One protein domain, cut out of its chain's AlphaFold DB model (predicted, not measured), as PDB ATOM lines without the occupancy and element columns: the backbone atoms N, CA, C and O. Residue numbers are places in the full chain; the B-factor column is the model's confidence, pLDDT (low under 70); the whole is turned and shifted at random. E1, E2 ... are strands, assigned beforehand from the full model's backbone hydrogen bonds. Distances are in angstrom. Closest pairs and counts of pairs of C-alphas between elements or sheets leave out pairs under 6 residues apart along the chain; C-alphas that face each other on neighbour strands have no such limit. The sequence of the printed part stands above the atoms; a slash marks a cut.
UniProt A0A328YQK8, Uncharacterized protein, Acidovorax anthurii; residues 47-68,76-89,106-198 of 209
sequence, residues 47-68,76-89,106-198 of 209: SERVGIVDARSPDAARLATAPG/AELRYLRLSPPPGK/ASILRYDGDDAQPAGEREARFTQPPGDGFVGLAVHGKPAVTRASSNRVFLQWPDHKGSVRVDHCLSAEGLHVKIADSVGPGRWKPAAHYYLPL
ATOM      1  N   SER A  47     -15.473  23.221  -6.449       82.69
ATOM      2  CA  SER A  47     -15.104  22.660  -5.152       82.69
ATOM      3  C   SER A  47     -16.285  22.457  -4.193       82.69
ATOM      4  O   SER A  47     -16.218  21.554  -3.363       82.69
ATOM      5  N   GLU A  48     -17.398  23.186  -4.331       86.50
ATOM      6  CA  GLU A  48     -18.622  22.935  -3.548       86.50
ATOM      7  C   GLU A  48     -19.323  21.622  -3.922       86.50
ATOM      8  O   GLU A  48     -20.111  21.097  -3.137       86.50
ATOM      9  N   ARG A  49     -19.014  21.052  -5.095       86.94
ATOM     10  CA  ARG A  49     -19.489  19.724  -5.511       86.94
ATOM     11  C   ARG A  49     -18.681  18.587  -4.884       86.94
ATOM     12  O   ARG A  49     -18.985  17.426  -5.155       86.94
ATOM     13  N   VAL A  50     -17.656  18.904  -4.092       86.62
ATOM     14  CA  VAL A  50     -16.760  17.940  -3.454       86.62
ATOM     15  C   VAL A  50     -16.849  18.088  -1.941       86.62
ATOM     16  O   VAL A  50     -16.674  19.174  -1.388       86.62
ATOM     17  N   GLY A  51     -17.077  16.974  -1.261       87.56
ATOM     18  CA  GLY A  51     -16.946  16.877   0.184       87.56
ATOM     19  C   GLY A  51     -16.142  15.652   0.592       87.56
ATOM     20  O   GLY A  51     -15.870  14.776  -0.226       87.56
ATOM     21  N   ILE A  52     -15.746  15.599   1.857       88.06
ATOM     22  CA  ILE A  52     -15.009  14.473   2.437       88.06
ATOM     23  C   ILE A  52     -15.941  13.672   3.294       88.06
ATOM     24  O   ILE A  52     -16.661  14.235   4.106       88.06
ATOM     25  N   VAL A  53     -15.870  12.365   3.132       86.50
ATOM     26  CA  VAL A  53     -16.675  11.415   3.863       86.50
ATOM     27  C   VAL A  53     -15.802  10.585   4.789       86.50
ATOM     28  O   VAL A  53     -14.815  10.002   4.333       86.50
ATOM     29  N   ASP A  54     -16.239  10.462   6.038       83.06
ATOM     30  CA  ASP A  54     -15.891   9.367   6.939       83.06
ATOM     31  C   ASP A  54     -17.124   8.491   7.162       83.06
ATOM     32  O   ASP A  54     -18.117   8.932   7.729       83.06
ATOM     33  N   ALA A  55     -17.077   7.254   6.696       78.81
ATOM     34  CA  ALA A  55     -18.117   6.249   6.864       78.81
ATOM     35  C   ALA A  55     -17.499   4.901   7.226       78.81
ATOM     36  O   ALA A  55     -17.858   3.852   6.688       78.81
ATOM     37  N   ARG A  56     -16.508   4.930   8.121       77.94
ATOM     38  CA  ARG A  56     -15.957   3.714   8.734       77.94
ATOM     39  C   ARG A  56     -16.966   3.026   9.647       77.94
ATOM     40  O   ARG A  56     -16.982   1.804   9.718       77.94
ATOM     41  N   SER A  57     -17.855   3.809  10.250       73.69
ATOM     42  CA  SER A  57     -19.067   3.341  10.917       73.69
ATOM     43  C   SER A  57     -20.271   3.820  10.101       73.69
ATOM     44  O   SER A  57     -20.571   5.014  10.143       73.69
ATOM     45  N   PRO A  58     -20.945   2.946   9.329       66.81
ATOM     46  CA  PRO A  58     -22.053   3.351   8.460       66.81
ATOM     47  C   PRO A  58     -23.174   4.108   9.187       66.81
ATOM     48  O   PRO A  58     -23.700   5.071   8.636       66.81
ATOM     49  N   ASP A  59     -23.473   3.732  10.435       69.88
ATOM     50  CA  ASP A  59     -24.503   4.369  11.275       69.88
ATOM     51  C   ASP A  59     -24.107   5.762  11.797       69.88
ATOM     52  O   ASP A  59     -24.947   6.497  12.308       69.88
ATOM     53  N   ALA A  60     -22.833   6.137  11.672       73.50
ATOM     54  CA  ALA A  60     -22.273   7.400  12.154       73.50
ATOM     55  C   ALA A  60     -21.485   8.118  11.049       73.50
ATOM     56  O   ALA A  60     -20.470   8.769  11.305       73.50
ATOM     57  N   ALA A  61     -21.914   7.953   9.799       77.44
ATOM     58  CA  ALA A  61     -21.201   8.511   8.672       77.44
ATOM     59  C   ALA A  61     -21.320  10.035   8.585       77.44
ATOM     60  O   ALA A  61     -22.397  10.615   8.723       77.44
ATOM     61  N   ARG A  62     -20.203  10.681   8.263       81.38
ATOM     62  CA  ARG A  62     -20.034  12.133   8.278       81.38
ATOM     63  C   ARG A  62     -19.500  12.613   6.948       81.38
ATOM     64  O   ARG A  62     -18.645  11.976   6.345       81.38
ATOM     65  N   LEU A  63     -19.995  13.758   6.506       83.81
ATOM     66  CA  LEU A  63     -19.633  14.433   5.275       83.81
ATOM     67  C   LEU A  63     -19.331  15.903   5.567       83.81
ATOM     68  O   LEU A  63     -20.223  16.656   5.944       83.81
ATOM     69  N   ALA A  64     -18.098  16.330   5.328       86.06
ATOM     70  CA  ALA A  64     -17.706  17.732   5.367       86.06
ATOM     71  C   ALA A  64     -17.739  18.345   3.961       86.06
ATOM     72  O   ALA A  64     -17.192  17.780   3.015       86.06
ATOM     73  N   THR A  65     -18.356  19.520   3.818       81.06
ATOM     74  CA  THR A  65     -18.468  20.250   2.539       81.06
ATOM     75  C   THR A  65     -17.991  21.690   2.682       81.06
ATOM     76  O   THR A  65     -17.962  22.236   3.787       81.06
ATOM     77  N   ALA A  66     -17.581  22.310   1.568       70.94
ATOM     78  CA  ALA A  66     -17.108  23.688   1.604       70.94
ATOM     79  C   ALA A  66     -18.240  24.648   2.037       70.94
ATOM     80  O   ALA A  66     -19.385  24.485   1.598       70.94
ATOM     81  N   PRO A  67     -17.949  25.654   2.885       58.34
ATOM     82  CA  PRO A  67     -18.904  26.685   3.252       58.34
ATOM     83  C   PRO A  67     -19.234  27.478   1.991       58.34
ATOM     84  O   PRO A  67     -18.367  28.112   1.399       58.34
ATOM     85  N   GLY A  68     -20.480  27.363   1.547       54.75
ATOM     86  CA  GLY A  68     -20.882  27.807   0.214       54.75
ATOM     87  C   GLY A  68     -21.733  26.779  -0.514       54.75
ATOM     88  O   GLY A  68     -22.553  27.189  -1.322       54.75
ATOM     89  N   ALA A  76     -29.151  14.711  -6.320       58.56
ATOM     90  CA  ALA A  76     -27.908  14.573  -7.088       58.56
ATOM     91  C   ALA A  76     -27.224  13.266  -6.684       58.56
ATOM     92  O   ALA A  76     -26.776  13.144  -5.547       58.56
ATOM     93  N   GLU A  77     -27.122  12.320  -7.623       70.00
ATOM     94  CA  GLU A  77     -26.351  11.077  -7.485       70.00
ATOM     95  C   GLU A  77     -24.968  11.402  -6.889       70.00
ATOM     96  O   GLU A  77     -24.109  11.989  -7.557       70.00
ATOM     97  N   LEU A  78     -24.785  11.081  -5.604       75.06
ATOM     98  CA  LEU A  78     -23.506  11.192  -4.917       75.06
ATOM     99  C   LEU A  78     -22.638  10.019  -5.347       75.06
ATOM    100  O   LEU A  78     -23.021   8.856  -5.206       75.06
ATOM    101  N   ARG A  79     -21.455  10.333  -5.866       81.06
ATOM    102  CA  ARG A  79     -20.437   9.346  -6.206       81.06
ATOM    103  C   ARG A  79     -19.333   9.378  -5.174       81.06
ATOM    104  O   ARG A  79     -18.856  10.445  -4.797       81.06
ATOM    105  N   TYR A  80     -18.914   8.195  -4.756       81.94
ATOM    106  CA  TYR A  80     -17.939   8.027  -3.694       81.94
ATOM    107  C   TYR A  80     -16.599   7.591  -4.285       81.94
ATOM    108  O   TYR A  80     -16.497   6.538  -4.912       81.94
ATOM    109  N   LEU A  81     -15.566   8.412  -4.100       85.44
ATOM    110  CA  LEU A  81     -14.204   8.106  -4.523       85.44
ATOM    111  C   LEU A  81     -13.348   7.791  -3.298       85.44
ATOM    112  O   LEU A  81     -13.049   8.686  -2.511       85.44
ATOM    113  N   ARG A  82     -12.919   6.535  -3.149       84.06
ATOM    114  CA  ARG A  82     -12.034   6.135  -2.047       84.06
ATOM    115  C   ARG A  82     -10.676   6.838  -2.180       84.06
ATOM    116  O   ARG A  82     -10.066   6.803  -3.257       84.06
ATOM    117  N   LEU A  83     -10.235   7.478  -1.096       79.88
ATOM    118  CA  LEU A  83      -8.911   8.107  -0.996       79.88
ATOM    119  C   LEU A  83      -7.956   7.318  -0.101       79.88
ATOM    120  O   LEU A  83      -6.748   7.394  -0.305       79.88
ATOM    121  N   SER A  84      -8.481   6.547   0.855       70.62
ATOM    122  CA  SER A  84      -7.671   5.601   1.619       70.62
ATOM    123  C   SER A  84      -7.158   4.466   0.716       70.62
ATOM    124  O   SER A  84      -7.833   4.098  -0.256       70.62
ATOM    125  N   PRO A  85      -6.001   3.859   1.027       61.09
ATOM    126  CA  PRO A  85      -5.588   2.628   0.370       61.09
ATOM    127  C   PRO A  85      -6.661   1.539   0.533       61.09
ATOM    128  O   PRO A  85      -7.403   1.534   1.523       61.09
ATOM    129  N   PRO A  86      -6.772   0.597  -0.417       60.53
ATOM    130  CA  PRO A  86      -7.477  -0.654  -0.173       60.53
ATOM    131  C   PRO A  86      -6.859  -1.408   1.020       60.53
ATOM    132  O   PRO A  86      -5.653  -1.276   1.247       60.53
ATOM    133  N   PRO A  87      -7.629  -2.243   1.739       57.62
ATOM    134  CA  PRO A  87      -7.073  -3.134   2.757       57.62
ATOM    135  C   PRO A  87      -5.867  -3.923   2.220       57.62
ATOM    136  O   PRO A  87      -5.907  -4.445   1.104       57.62
ATOM    137  N   GLY A  88      -4.779  -3.986   2.995       56.66
ATOM    138  CA  GLY A  88      -3.550  -4.699   2.612       56.66
ATOM    139  C   GLY A  88      -2.610  -3.939   1.665       56.66
ATOM    140  O   GLY A  88      -1.649  -4.524   1.161       56.66
ATOM    141  N   LYS A  89      -2.859  -2.651   1.404       53.72
ATOM    142  CA  LYS A  89      -1.931  -1.755   0.701       53.72
ATOM    143  C   LYS A  89      -1.475  -0.647   1.649       53.72
ATOM    144  O   LYS A  89      -2.312  -0.013   2.281       53.72
ATOM    145  N   ALA A 106     -13.158  12.378  17.582       63.81
ATOM    146  CA  ALA A 106     -12.956  12.516  16.151       63.81
ATOM    147  C   ALA A 106     -13.908  13.591  15.610       63.81
ATOM    148  O   ALA A 106     -15.125  13.418  15.642       63.81
ATOM    149  N   SER A 107     -13.377  14.692  15.085       74.06
ATOM    150  CA  SER A 107     -14.140  15.680  14.322       74.06
ATOM    151  C   SER A 107     -13.422  16.055  13.041       74.06
ATOM    152  O   SER A 107     -12.195  16.114  13.012       74.06
ATOM    153  N   ILE A 108     -14.174  16.237  11.954       83.19
ATOM    154  CA  ILE A 108     -13.591  16.696  10.700       83.19
ATOM    155  C   ILE A 108     -13.260  18.167  10.893       83.19
ATOM    156  O   ILE A 108     -14.144  18.991  11.117       83.19
ATOM    157  N   LEU A 109     -11.984  18.508  10.788       86.44
ATOM    158  CA  LEU A 109     -11.526  19.885  10.857       86.44
ATOM    159  C   LEU A 109     -11.422  20.455   9.448       86.44
ATOM    160  O   LEU A 109     -11.051  19.760   8.502       86.44
ATOM    161  N   ARG A 110     -11.733  21.739   9.309       85.44
ATOM    162  CA  ARG A 110     -11.468  22.553   8.129       85.44
ATOM    163  C   ARG A 110     -10.448  23.624   8.500       85.44
ATOM    164  O   ARG A 110     -10.621  24.311   9.499       85.44
ATOM    165  N   TYR A 111      -9.439  23.796   7.659       81.19
ATOM    166  CA  TYR A 111      -8.440  24.849   7.794       81.19
ATOM    167  C   TYR A 111      -8.757  26.010   6.862       81.19
ATOM    168  O   TYR A 111      -9.022  25.804   5.669       81.19
ATOM    169  N   ASP A 112      -8.680  27.214   7.412       79.19
ATOM    170  CA  ASP A 112      -8.622  28.465   6.663       79.19
ATOM    171  C   ASP A 112      -7.307  29.169   7.009       79.19
ATOM    172  O   ASP A 112      -7.142  29.724   8.092       79.19
ATOM    173  N   GLY A 113      -6.311  29.037   6.130       77.88
ATOM    174  CA  GLY A 113      -4.928  29.355   6.483       77.88
ATOM    175  C   GLY A 113      -4.400  28.412   7.568       77.88
ATOM    176  O   GLY A 113      -4.415  27.192   7.377       77.88
ATOM    177  N   ASP A 114      -3.946  28.989   8.681       74.69
ATOM    178  CA  ASP A 114      -3.380  28.262   9.826       74.69
ATOM    179  C   ASP A 114      -4.437  27.906  10.890       74.69
ATOM    180  O   ASP A 114      -4.174  27.096  11.780       74.69
ATOM    181  N   ASP A 115      -5.649  28.458  10.781       77.12
ATOM    182  CA  ASP A 115      -6.708  28.262  11.765       77.12
ATOM    183  C   ASP A 115      -7.519  26.998  11.466       77.12
ATOM    184  O   ASP A 115      -8.130  26.861  10.401       77.12
ATOM    185  N   ALA A 116      -7.571  26.086  12.438       83.31
ATOM    186  CA  ALA A 116      -8.429  24.907  12.397       83.31
ATOM    187  C   ALA A 116      -9.799  25.214  13.014       83.31
ATOM    188  O   ALA A 116      -9.891  25.694  14.143       83.31
ATOM    189  N   GLN A 117     -10.869  24.898  12.288       85.25
ATOM    190  CA  GLN A 117     -12.252  25.037  12.743       85.25
ATOM    191  C   GLN A 117     -13.001  23.715  12.540       85.25
ATOM    192  O   GLN A 117     -12.711  23.005  11.574       85.25
ATOM    193  N   PRO A 118     -13.994  23.373  13.380       84.00
ATOM    194  CA  PRO A 118     -14.896  22.266  13.084       84.00
ATOM    195  C   PRO A 118     -15.533  22.455  11.702       84.00
ATOM    196  O   PRO A 118     -16.020  23.539  11.365       84.00
ATOM    197  N   ALA A 119     -15.510  21.418  10.870       84.56
ATOM    198  CA  ALA A 119     -16.142  21.473   9.566       84.56
ATOM    199  C   ALA A 119     -17.672  21.496   9.707       84.56
ATOM    200  O   ALA A 119     -18.248  20.957  10.649       84.56
ATOM    201  N   GLY A 120     -18.355  22.089   8.722       82.38
ATOM    202  CA  GLY A 120     -19.801  21.932   8.572       82.38
ATOM    203  C   GLY A 120     -20.124  20.499   8.154       82.38
ATOM    204  O   GLY A 120     -20.139  20.195   6.959       82.38
ATOM    205  N   GLU A 121     -20.324  19.629   9.137       75.62
ATOM    206  CA  GLU A 121     -20.589  18.206   8.942       75.62
ATOM    207  C   GLU A 121     -22.063  17.928   8.631       75.62
ATOM    208  O   GLU A 121     -22.976  18.602   9.110       75.62
ATOM    209  N   ARG A 122     -22.294  16.923   7.790       76.25
ATOM    210  CA  ARG A 122     -23.609  16.422   7.384       76.25
ATOM    211  C   ARG A 122     -23.595  14.899   7.421       76.25
ATOM    212  O   ARG A 122     -22.554  14.296   7.192       76.25
ATOM    213  N   GLU A 123     -24.740  14.272   7.646       72.19
ATOM    214  CA  GLU A 123     -24.854  12.811   7.576       72.19
ATOM    215  C   GLU A 123     -24.895  12.345   6.114       72.19
ATOM    216  O   GLU A 123     -25.673  12.852   5.297       72.19
ATOM    217  N   ALA A 124     -24.035  11.389   5.765       68.50
ATOM    218  CA  ALA A 124     -23.952  10.856   4.409       68.50
ATOM    219  C   ALA A 124     -24.938   9.694   4.197       68.50
ATOM    220  O   ALA A 124     -25.058   8.806   5.035       68.50
ATOM    221  N   ARG A 125     -25.605   9.657   3.033       62.75
ATOM    222  CA  ARG A 125     -26.463   8.536   2.609       62.75
ATOM    223  C   ARG A 125     -25.758   7.721   1.529       62.75
ATOM    224  O   ARG A 125     -25.711   8.127   0.365       62.75
ATOM    225  N   PHE A 126     -25.197   6.576   1.898       61.59
ATOM    226  CA  PHE A 126     -24.563   5.669   0.938       61.59
ATOM    227  C   PHE A 126     -25.628   4.849   0.233       61.59
ATOM    228  O   PHE A 126     -26.362   4.099   0.864       61.59
ATOM    229  N   THR A 127     -25.684   4.949  -1.090       56.94
ATOM    230  CA  THR A 127     -26.457   4.012  -1.911       56.94
ATOM    231  C   THR A 127     -25.799   2.630  -1.931       56.94
ATOM    232  O   THR A 127     -26.513   1.639  -2.014       56.94
ATOM    233  N   GLN A 128     -24.468   2.564  -1.764       51.81
ATOM    234  CA  GLN A 128     -23.683   1.373  -1.412       51.81
ATOM    235  C   GLN A 128     -22.402   1.798  -0.666       51.81
ATOM    236  O   GLN A 128     -21.505   2.374  -1.289       51.81
ATOM    237  N   PRO A 129     -22.271   1.544   0.647       51.09
ATOM    238  CA  PRO A 129     -20.975   1.636   1.302       51.09
ATOM    239  C   PRO A 129     -20.132   0.419   0.873       51.09
ATOM    240  O   PRO A 129     -20.637  -0.706   0.916       51.09
ATOM    241  N   PRO A 130     -18.869   0.578   0.440       56.69
ATOM    242  CA  PRO A 130     -17.983  -0.574   0.331       56.69
ATOM    243  C   PRO A 130     -17.843  -1.186   1.730       56.69
ATOM    244  O   PRO A 130     -17.558  -0.463   2.682       56.69
ATOM    245  N   GLY A 131     -18.086  -2.494   1.849       58.00
ATOM    246  CA  GLY A 131     -18.295  -3.220   3.115       58.00
ATOM    247  C   GLY A 131     -17.160  -3.190   4.150       58.00
ATOM    248  O   GLY A 131     -17.320  -3.773   5.213       58.00
ATOM    249  N   ASP A 132     -16.066  -2.471   3.886       64.38
ATOM    250  CA  ASP A 132     -14.861  -2.390   4.727       64.38
ATOM    251  C   ASP A 132     -14.690  -1.009   5.388       64.38
ATOM    252  O   ASP A 132     -13.574  -0.574   5.678       64.38
ATOM    253  N   GLY A 133     -15.785  -0.260   5.538       70.69
ATOM    254  CA  GLY A 133     -15.721   1.153   5.889       70.69
ATOM    255  C   GLY A 133     -15.180   2.008   4.736       70.69
ATOM    256  O   GLY A 133     -14.515   1.547   3.797       70.69
ATOM    257  N   PHE A 134     -15.507   3.295   4.749       78.12
ATOM    258  CA  PHE A 134     -15.150   4.192   3.655       78.12
ATOM    259  C   PHE A 134     -14.592   5.510   4.167       78.12
ATOM    260  O   PHE A 134     -15.231   6.188   4.959       78.12
ATOM    261  N   VAL A 135     -13.428   5.896   3.647       81.38
ATOM    262  CA  VAL A 135     -12.912   7.258   3.764       81.38
ATOM    263  C   VAL A 135     -12.538   7.754   2.374       81.38
ATOM    264  O   VAL A 135     -11.789   7.109   1.627       81.38
ATOM    265  N   GLY A 136     -13.077   8.904   1.990       86.38
ATOM    266  CA  GLY A 136     -12.841   9.425   0.656       86.38
ATOM    267  C   GLY A 136     -13.637  10.672   0.333       86.38
ATOM    268  O   GLY A 136     -14.036  11.417   1.220       86.38
ATOM    269  N   LEU A 137     -13.856  10.906  -0.955       88.44
ATOM    270  CA  LEU A 137     -14.639  12.037  -1.435       88.44
ATOM    271  C   LEU A 137     -16.076  11.617  -1.717       88.44
ATOM    272  O   LEU A 137     -16.299  10.606  -2.382       88.44
ATOM    273  N   ALA A 138     -17.029  12.439  -1.291       87.00
ATOM    274  CA  ALA A 138     -18.342  12.522  -1.913       87.00
ATOM    275  C   ALA A 138     -18.285  13.568  -3.022       87.00
ATOM    276  O   ALA A 138     -17.831  14.694  -2.815       87.00
ATOM    277  N   VAL A 139     -18.752  13.191  -4.203       87.06
ATOM    278  CA  VAL A 139     -18.698  14.033  -5.388       87.06
ATOM    279  C   VAL A 139     -20.083  14.096  -6.016       87.06
ATOM    280  O   VAL A 139     -20.663  13.066  -6.356       87.06
ATOM    281  N   HIS A 140     -20.623  15.302  -6.166       85.19
ATOM    282  CA  HIS A 140     -21.920  15.515  -6.802       85.19
ATOM    283  C   HIS A 140     -21.819  15.381  -8.326       85.19
ATOM    284  O   HIS A 140     -20.980  16.018  -8.968       85.19
ATOM    285  N   GLY A 141     -22.729  14.611  -8.928       81.94
ATOM    286  CA  GLY A 141     -22.801  14.445 -10.380       81.94
ATOM    287  C   GLY A 141     -21.784  13.436 -10.915       81.94
ATOM    288  O   GLY A 141     -21.389  12.499 -10.227       81.94
ATOM    289  N   LYS A 142     -21.384  13.590 -12.185       85.19
ATOM    290  CA  LYS A 142     -20.586  12.584 -12.914       85.19
ATOM    291  C   LYS A 142     -19.296  13.176 -13.491       85.19
ATOM    292  O   LYS A 142     -19.182  13.267 -14.713       85.19
ATOM    293  N   PRO A 143     -18.334  13.611 -12.660       89.31
ATOM    294  CA  PRO A 143     -17.054  14.045 -13.193       89.31
ATOM    295  C   PRO A 143     -16.263  12.869 -13.763       89.31
ATOM    296  O   PRO A 143     -16.302  11.754 -13.240       89.31
ATOM    297  N   ALA A 144     -15.486  13.153 -14.802       91.81
ATOM    298  CA  ALA A 144     -14.340  12.339 -15.157       91.81
ATOM    299  C   ALA A 144     -13.288  12.456 -14.044       91.81
ATOM    300  O   ALA A 144     -12.999  13.556 -13.561       91.81
ATOM    301  N   VAL A 145     -12.737  11.314 -13.638       92.81
ATOM    302  CA  VAL A 145     -11.737  11.212 -12.573       92.81
ATOM    303  C   VAL A 145     -10.407  10.809 -13.192       92.81
ATOM    304  O   VAL A 145     -10.309   9.760 -13.826       92.81
ATOM    305  N   THR A 146      -9.371  11.611 -12.972       91.62
ATOM    306  CA  THR A 146      -8.001  11.291 -13.382       91.62
ATOM    307  C   THR A 146      -7.109  11.238 -12.149       91.62
ATOM    308  O   THR A 146      -6.889  12.257 -11.498       91.62
ATOM    309  N   ARG A 147      -6.584  10.054 -11.818       89.81
ATOM    310  CA  ARG A 147      -5.557   9.901 -10.776       89.81
ATOM    311  C   ARG A 147      -4.200  10.220 -11.389       89.81
ATOM    312  O   ARG A 147      -3.735   9.486 -12.252       89.81
ATOM    313  N   ALA A 148      -3.611  11.337 -10.977       85.12
ATOM    314  CA  ALA A 148      -2.303  11.773 -11.464       85.12
ATOM    315  C   ALA A 148      -1.154  11.151 -10.661       85.12
ATOM    316  O   ALA A 148      -0.069  10.944 -11.192       85.12
ATOM    317  N   SER A 149      -1.414  10.846  -9.393       83.75
ATOM    318  CA  SER A 149      -0.541  10.096  -8.493       83.75
ATOM    319  C   SER A 149      -1.393   9.416  -7.418       83.75
ATOM    320  O   SER A 149      -2.622   9.541  -7.397       83.75
ATOM    321  N   SER A 150      -0.735   8.703  -6.512       78.25
ATOM    322  CA  SER A 150      -1.307   8.132  -5.287       78.25
ATOM    323  C   SER A 150      -2.018   9.153  -4.392       78.25
ATOM    324  O   SER A 150      -2.998   8.806  -3.742       78.25
ATOM    325  N   ASN A 151      -1.542  10.401  -4.391       84.25
ATOM    326  CA  ASN A 151      -1.971  11.498  -3.525       84.25
ATOM    327  C   ASN A 151      -2.644  12.656  -4.280       84.25
ATOM    328  O   ASN A 151      -2.924  13.695  -3.682       84.25
ATOM    329  N   ARG A 152      -2.892  12.518  -5.591       89.56
ATOM    330  CA  ARG A 152      -3.491  13.580  -6.413       89.56
ATOM    331  C   ARG A 152      -4.525  13.059  -7.396       89.56
ATOM    332  O   ARG A 152      -4.248  12.217  -8.253       89.56
ATOM    333  N   VAL A 153      -5.696  13.683  -7.349       92.38
ATOM    334  CA  VAL A 153      -6.818  13.433  -8.249       92.38
ATOM    335  C   VAL A 153      -7.258  14.733  -8.914       92.38
ATOM    336  O   VAL A 153      -7.336  15.779  -8.273       92.38
ATOM    337  N   PHE A 154      -7.590  14.661 -10.198       94.44
ATOM    338  CA  PHE A 154      -8.299  15.709 -10.917       94.44
ATOM    339  C   PHE A 154      -9.734  15.269 -11.203       94.44
ATOM    340  O   PHE A 154      -9.971  14.141 -11.640       94.44
ATOM    341  N   LEU A 155     -10.682  16.170 -10.957       94.88
ATOM    342  CA  LEU A 155     -12.101  15.991 -11.241       94.88
ATOM    343  C   LEU A 155     -12.518  17.004 -12.305       94.88
ATOM    344  O   LEU A 155     -12.307  18.208 -12.139       94.88
ATOM    345  N   GLN A 156     -13.116  16.523 -13.391       93.38
ATOM    346  CA  GLN A 156     -13.611  17.368 -14.473       93.38
ATOM    347  C   GLN A 156     -15.063  17.034 -14.783       93.38
ATOM    348  O   GLN A 156     -15.392  15.914 -15.165       93.38
ATOM    349  N   TRP A 157     -15.935  18.023 -14.638       90.31
ATOM    350  CA  TRP A 157     -17.350  17.880 -14.943       90.31
ATOM    351  C   TRP A 157     -17.626  18.188 -16.416       90.31
ATOM    352  O   TRP A 157     -17.091  19.169 -16.928       90.31
ATOM    353  N   PRO A 158     -18.477  17.411 -17.107       86.94
ATOM    354  CA  PRO A 158     -18.804  17.674 -18.509       86.94
ATOM    355  C   PRO A 158     -19.571  18.992 -18.699       86.94
ATOM    356  O   PRO A 158     -19.476  19.608 -19.758       86.94
ATOM    357  N   ASP A 159     -20.303  19.446 -17.677       85.88
ATOM    358  CA  ASP A 159     -21.073  20.693 -17.683       85.88
ATOM    359  C   ASP A 159     -20.241  21.938 -17.326       85.88
ATOM    360  O   ASP A 159     -20.780  23.043 -17.297       85.88
ATOM    361  N   HIS A 160     -18.932  21.802 -17.069       82.06
ATOM    362  CA  HIS A 160     -18.086  22.927 -16.673       82.06
ATOM    363  C   HIS A 160     -16.703  22.893 -17.335       82.06
ATOM    364  O   HIS A 160     -16.077  21.850 -17.482       82.06
ATOM    365  N   LYS A 161     -16.167  24.064 -17.698       80.31
ATOM    366  CA  LYS A 161     -14.838  24.174 -18.340       80.31
ATOM    367  C   LYS A 161     -13.658  24.103 -17.360       80.31
ATOM    368  O   LYS A 161     -12.508  24.118 -17.785       80.31
ATOM    369  N   GLY A 162     -13.941  24.073 -16.061       85.19
ATOM    370  CA  GLY A 162     -12.946  24.033 -14.990       85.19
ATOM    371  C   GLY A 162     -12.708  22.621 -14.463       85.19
ATOM    372  O   GLY A 162     -13.550  21.738 -14.609       85.19
ATOM    373  N   SER A 163     -11.572  22.442 -13.799       92.38
ATOM    374  CA  SER A 163     -11.230  21.217 -13.074       92.38
ATOM    375  C   SER A 163     -11.069  21.520 -11.593       92.38
ATOM    376  O   SER A 163     -10.659  22.621 -11.225       92.38
ATOM    377  N   VAL A 164     -11.327  20.521 -10.759       94.56
ATOM    378  CA  VAL A 164     -10.955  20.526  -9.344       94.56
ATOM    379  C   VAL A 164      -9.741  19.627  -9.174       94.56
ATOM    380  O   VAL A 164      -9.718  18.509  -9.687       94.56
ATOM    381  N   ARG A 165      -8.729  20.109  -8.457       94.94
ATOM    382  CA  ARG A 165      -7.614  19.291  -7.983       94.94
ATOM    383  C   ARG A 165      -7.867  18.934  -6.532       94.94
ATOM    384  O   ARG A 165      -8.158  19.813  -5.722       94.94
ATOM    385  N   VAL A 166      -7.713  17.659  -6.220       93.31
ATOM    386  CA  VAL A 166      -7.720  17.151  -4.858       93.31
ATOM    387  C   VAL A 166      -6.364  16.533  -4.578       93.31
ATOM    388  O   VAL A 166      -5.984  15.551  -5.214       93.31
ATOM    389  N   ASP A 167      -5.637  17.130  -3.645       90.19
ATOM    390  CA  ASP A 167      -4.443  16.544  -3.051       90.19
ATOM    391  C   ASP A 167      -4.851  15.884  -1.730       90.19
ATOM    392  O   ASP A 167      -5.615  16.476  -0.968       90.19
ATOM    393  N   HIS A 168      -4.366  14.684  -1.431       87.25
ATOM    394  CA  HIS A 168      -4.670  14.015  -0.169       87.25
ATOM    395  C   HIS A 168      -3.468  13.270   0.395       87.25
ATOM    396  O   HIS A 168      -2.642  12.764  -0.352       87.25
ATOM    397  N   CYS A 169      -3.379  13.193   1.715       81.31
ATOM    398  CA  CYS A 169      -2.275  12.555   2.414       81.31
ATOM    399  C   CYS A 169      -2.790  11.786   3.621       81.31
ATOM    400  O   CYS A 169      -3.520  12.362   4.425       81.31
ATOM    401  N   LEU A 170      -2.398  10.520   3.758       75.44
ATOM    402  CA  LEU A 170      -2.642   9.761   4.978       75.44
ATOM    403  C   LEU A 170      -1.410   9.882   5.882       75.44
ATOM    404  O   LEU A 170      -0.296   9.611   5.441       75.44
ATOM    405  N   SER A 171      -1.616  10.307   7.124       69.38
ATOM    406  CA  SER A 171      -0.616  10.302   8.191       69.38
ATOM    407  C   SER A 171      -1.038   9.333   9.297       69.38
ATOM    408  O   SER A 171      -2.142   8.783   9.273       69.38
ATOM    409  N   ALA A 172      -0.162   9.148  10.287       61.22
ATOM    410  CA  ALA A 172      -0.467   8.390  11.503       61.22
ATOM    411  C   ALA A 172      -1.662   8.975  12.276       61.22
ATOM    412  O   ALA A 172      -2.411   8.259  12.928       61.22
ATOM    413  N   GLU A 173      -1.830  10.295  12.199       65.75
ATOM    414  CA  GLU A 173      -2.835  11.030  12.964       65.75
ATOM    415  C   GLU A 173      -4.178  11.099  12.213       65.75
ATOM    416  O   GLU A 173      -5.244  11.166  12.827       65.75
ATOM    417  N   GLY A 174      -4.164  11.059  10.873       76.19
ATOM    418  CA  GLY A 174      -5.391  11.144  10.087       76.19
ATOM    419  C   GLY A 174      -5.205  11.361   8.586       76.19
ATOM    420  O   GLY A 174      -4.118  11.236   8.029       76.19
ATOM    421  N   LEU A 175      -6.302  11.688   7.901       82.06
ATOM    422  CA  LEU A 175      -6.320  12.011   6.474       82.06
ATOM    423  C   LEU A 175      -6.390  13.529   6.272       82.06
ATOM    424  O   LEU A 175      -7.363  14.169   6.663       82.06
ATOM    425  N   HIS A 176      -5.409  14.086   5.569       85.94
ATOM    426  CA  HIS A 176      -5.437  15.459   5.073       85.94
ATOM    427  C   HIS A 176      -5.952  15.497   3.639       85.94
ATOM    428  O   HIS A 176      -5.541  14.689   2.806       85.94
ATOM    429  N   VAL A 177      -6.804  16.468   3.316       89.38
ATOM    430  CA  VAL A 177      -7.339  16.655   1.961       89.38
ATOM    431  C   VAL A 177      -7.383  18.136   1.620       89.38
ATOM    432  O   VAL A 177      -8.042  18.922   2.296       89.38
ATOM    433  N   LYS A 178      -6.716  18.525   0.535       90.44
ATOM    434  CA  LYS A 178      -6.697  19.887  -0.003       90.44
ATOM    435  C   LYS A 178      -7.432  19.912  -1.334       90.44
ATOM    436  O   LYS A 178      -7.127  19.136  -2.234       90.44
ATOM    437  N   ILE A 179      -8.383  20.826  -1.463       91.38
ATOM    438  CA  ILE A 179      -9.219  21.008  -2.647       91.38
ATOM    439  C   ILE A 179      -8.907  22.378  -3.239       91.38
ATOM    440  O   ILE A 179      -8.899  23.386  -2.526       91.38
ATOM    441  N   ALA A 180      -8.667  22.421  -4.546       92.06
ATOM    442  CA  ALA A 180      -8.415  23.654  -5.276       92.06
ATOM    443  C   ALA A 180      -9.169  23.685  -6.609       92.06
ATOM    444  O   ALA A 180      -9.198  22.697  -7.344       92.06
ATOM    445  N   ASP A 181      -9.726  24.845  -6.943       93.06
ATOM    446  CA  ASP A 181     -10.359  25.105  -8.234       93.06
ATOM    447  C   ASP A 181      -9.315  25.568  -9.257       93.06
ATOM    448  O   ASP A 181      -8.409  26.349  -8.947       93.06
ATOM    449  N   SER A 182      -9.440  25.108 -10.501       92.19
ATOM    450  CA  SER A 182      -8.629  25.621 -11.606       92.19
ATOM    451  C   SER A 182      -9.024  27.062 -11.933       92.19
ATOM    452  O   SER A 182     -10.195  27.361 -12.165       92.19
ATOM    453  N   VAL A 183      -8.029  27.948 -12.006       91.25
ATOM    454  CA  VAL A 183      -8.181  29.356 -12.430       91.25
ATOM    455  C   VAL A 183      -7.381  29.660 -13.704       91.25
ATOM    456  O   VAL A 183      -7.082  30.809 -14.036       91.25
ATOM    457  N   GLY A 184      -6.998  28.610 -14.432       86.19
ATOM    458  CA  GLY A 184      -6.268  28.670 -15.693       86.19
ATOM    459  C   GLY A 184      -5.201  27.578 -15.798       86.19
ATOM    460  O   GLY A 184      -4.997  26.818 -14.850       86.19
ATOM    461  N   PRO A 185      -4.486  27.498 -16.932       85.81
ATOM    462  CA  PRO A 185      -3.456  26.484 -17.144       85.81
ATOM    463  C   PRO A 185      -2.410  26.501 -16.022       85.81
ATOM    464  O   PRO A 185      -1.782  27.528 -15.774       85.81
ATOM    465  N   GLY A 186      -2.276  25.383 -15.305       84.75
ATOM    466  CA  GLY A 186      -1.330  25.223 -14.195       84.75
ATOM    467  C   GLY A 186      -1.617  26.054 -12.936       84.75
ATOM    468  O   GLY A 186      -0.886  25.918 -11.956       84.75
ATOM    469  N   ARG A 187      -2.668  26.886 -12.919       90.12
ATOM    470  CA  ARG A 187      -2.987  27.783 -11.800       90.12
ATOM    471  C   ARG A 187      -4.187  27.269 -11.017       90.12
ATOM    472  O   ARG A 187      -5.247  27.012 -11.582       90.12
ATOM    473  N   TRP A 188      -4.017  27.180  -9.702       91.62
ATOM    474  CA  TRP A 188      -4.982  26.577  -8.789       91.62
ATOM    475  C   TRP A 188      -5.270  27.529  -7.635       91.62
ATOM    476  O   TRP A 188      -4.339  28.017  -6.996       91.62
ATOM    477  N   LYS A 189      -6.550  27.785  -7.368       90.88
ATOM    478  CA  LYS A 189      -7.005  28.573  -6.224       90.88
ATOM    479  C   LYS A 189      -7.436  27.618  -5.106       90.88
ATOM    480  O   LYS A 189      -8.361  26.839  -5.337       90.88
ATOM    481  N   PRO A 190      -6.802  27.655  -3.920       89.81
ATOM    482  CA  PRO A 190      -7.257  26.878  -2.772       89.81
ATOM    483  C   PRO A 190      -8.717  27.194  -2.436       89.81
ATOM    484  O   PRO A 190      -9.114  28.360  -2.429       89.81
ATOM    485  N   ALA A 191      -9.501  26.154  -2.172       87.88
ATOM    486  CA  ALA A 191     -10.921  26.263  -1.846       87.88
ATOM    487  C   ALA A 191     -11.261  25.642  -0.484       87.88
ATOM    488  O   ALA A 191     -12.145  26.122   0.229       87.88
ATOM    489  N   ALA A 192     -10.564  24.569  -0.109       87.56
ATOM    490  CA  ALA A 192     -10.725  23.925   1.185       87.56
ATOM    491  C   ALA A 192      -9.478  23.130   1.571       87.56
ATOM    492  O   ALA A 192      -8.827  22.536   0.711       87.56
ATOM    493  N   HIS A 193      -9.206  23.047   2.865       89.12
ATOM    494  CA  HIS A 193      -8.304  22.060   3.435       89.12
ATOM    495  C   HIS A 193      -9.015  21.416   4.615       89.12
ATOM    496  O   HIS A 193      -9.570  22.123   5.448       89.12
ATOM    497  N   TYR A 194      -9.037  20.091   4.662       88.19
ATOM    498  CA  TYR A 194      -9.650  19.340   5.741       88.19
ATOM    499  C   TYR A 194      -8.670  18.360   6.357       88.19
ATOM    500  O   TYR A 194      -7.782  17.848   5.669       88.19
ATOM    501  N   TYR A 195      -8.914  18.055   7.622       86.25
ATOM    502  CA  TYR A 195      -8.281  16.978   8.357       86.25
ATOM    503  C   TYR A 195      -9.352  16.094   8.977       86.25
ATOM    504  O   TYR A 195     -10.286  16.583   9.611       86.25
ATOM    505  N   LEU A 196      -9.214  14.793   8.770       84.50
ATOM    506  CA  LEU A 196     -10.061  13.778   9.367       84.50
ATOM    507  C   LEU A 196      -9.204  12.918  10.309       84.50
ATOM    508  O   LEU A 196      -8.391  12.137   9.806       84.50
ATOM    509  N   PRO A 197      -9.390  13.011  11.637       77.50
ATOM    510  CA  PRO A 197      -8.713  12.139  12.586       77.50
ATOM    511  C   PRO A 197      -9.243  10.710  12.436       77.50
ATOM    512  O   PRO A 197     -10.446  10.453  12.541       77.50
ATOM    513  N   LEU A 198      -8.346   9.756  12.187       71.62
ATOM    514  CA  LEU A 198      -8.732   8.365  11.933       71.62
ATOM    515  C   LEU A 198      -8.757   7.483  13.192       71.62
ATOM    516  O   LEU A 198      -8.971   6.285  13.073       71.62
TER     517      LEU A 198
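Overview. This is residues 47 to 68, 76 to 89 and 106 to 198 of the 209 residues of an uncharacterized protein of Acidovorax anthurii (UniProt A0A328YQK8). Two strongly twisted sheets lie partly face to face as a sandwich: a larger one of seven strands, in the order E5, E4, E12, E11, E10, E9, E8, and a smaller one of five, in the order E3, E7, E1, E2, E6. The long strands E10, E11 and E12 form the middle of the larger sheet, which the short hairpin E4 and E5 extends at one edge and the hairpin E8 and E9 at the other. The printed part has 129 residues with no named helix and twelve named strands, numbered E1 to E12 along the chain; both sheets are antiparallel throughout and the class is all strand. The whole is compact, with a radius of gyration of the C-alphas of 13.9 A, and spans 39 by 33 by 30 A.

Arrangement. Start near the first printed residue with the hairpin of E1, residues 50 to 55, and E2, residues 62 to 65; they are antiparallel at 167 degrees, and you find N 52 and O 64 at 2.9 A. Next comes E3, residues 78 to 82, an edge strand of the smaller sheet. Its neighbour is E7, residues 134 to 140, where N 81 and O 137 are 2.9 A apart. E7 is also the antiparallel neighbour of E1, with N 53 and O 136 at 2.8 A. At the other edge look for E6, residues 121 to 123, beside E2, with N 63 and O 122 at 2.7 A. In the larger sheet, the edge strand E5, residues 115 to 118, forms a hairpin with E4, residues 109 to 112, where N 110 and O 117 are 2.8 A apart. E5 runs on into E6 across a break of 2 residues, at 27 degrees. Then follow E8 to E12, residues 144 to 149, 152 to 156, 163 to 170, 174 to 184 and 187 to 197, a meander, each strand the antiparallel neighbour of the one before. Check N 146 and O 154 at 2.9 A for E8 and E9, N 155 and O 164 at 2.8 A for E9 and E10, N 167 and O 178 at 2.9 A for E10 and E11, and N 179 and O 192 at 2.8 A for E11 and E12. E12 bends by 55 degrees at residue 191, and past the bend N 111 of E4 and O 193 are 2.8 A apart. The sheets form a sandwich, two sheets face to face, with their strands at 15 degrees; the closest C-alphas of E1 and E12 are those of Asp 54 and Leu 196, at 7.7 A. E2 and E12 are near each other, while E3 and E12 are apart.

Along the chain. Find C-alpha 50 at (-16.760, 17.940, -3.454); from there E1 runs 15.7 A to C-alpha 55. E7 covers 16.8 A, E8 15.5 A and E10 23.0 A. E11 begins at C-alpha 174, (-5.391, 11.144, 10.087), and is 31.2 A long. E12 is 29.5 A long and ends at C-alpha 197, (-8.713, 12.139, 12.586).

Size, cuts and confidence. The two C-alphas farthest apart are those of Asp 59 and Pro 185, 41.7 A. Two cuts interrupt the printed part: residues 69 to 75 are missing, with 16.7 A between C-alphas 68 and 76, and residues 90 to 105, with 23.7 A between C-alphas 89 and 106. Of the links that are printed whole, none is long. The mean pLDDT of the printed part is 80.1; 23 printed residues are under 70, among them residues 85 to 89, 124 to 132 and 171 to 173.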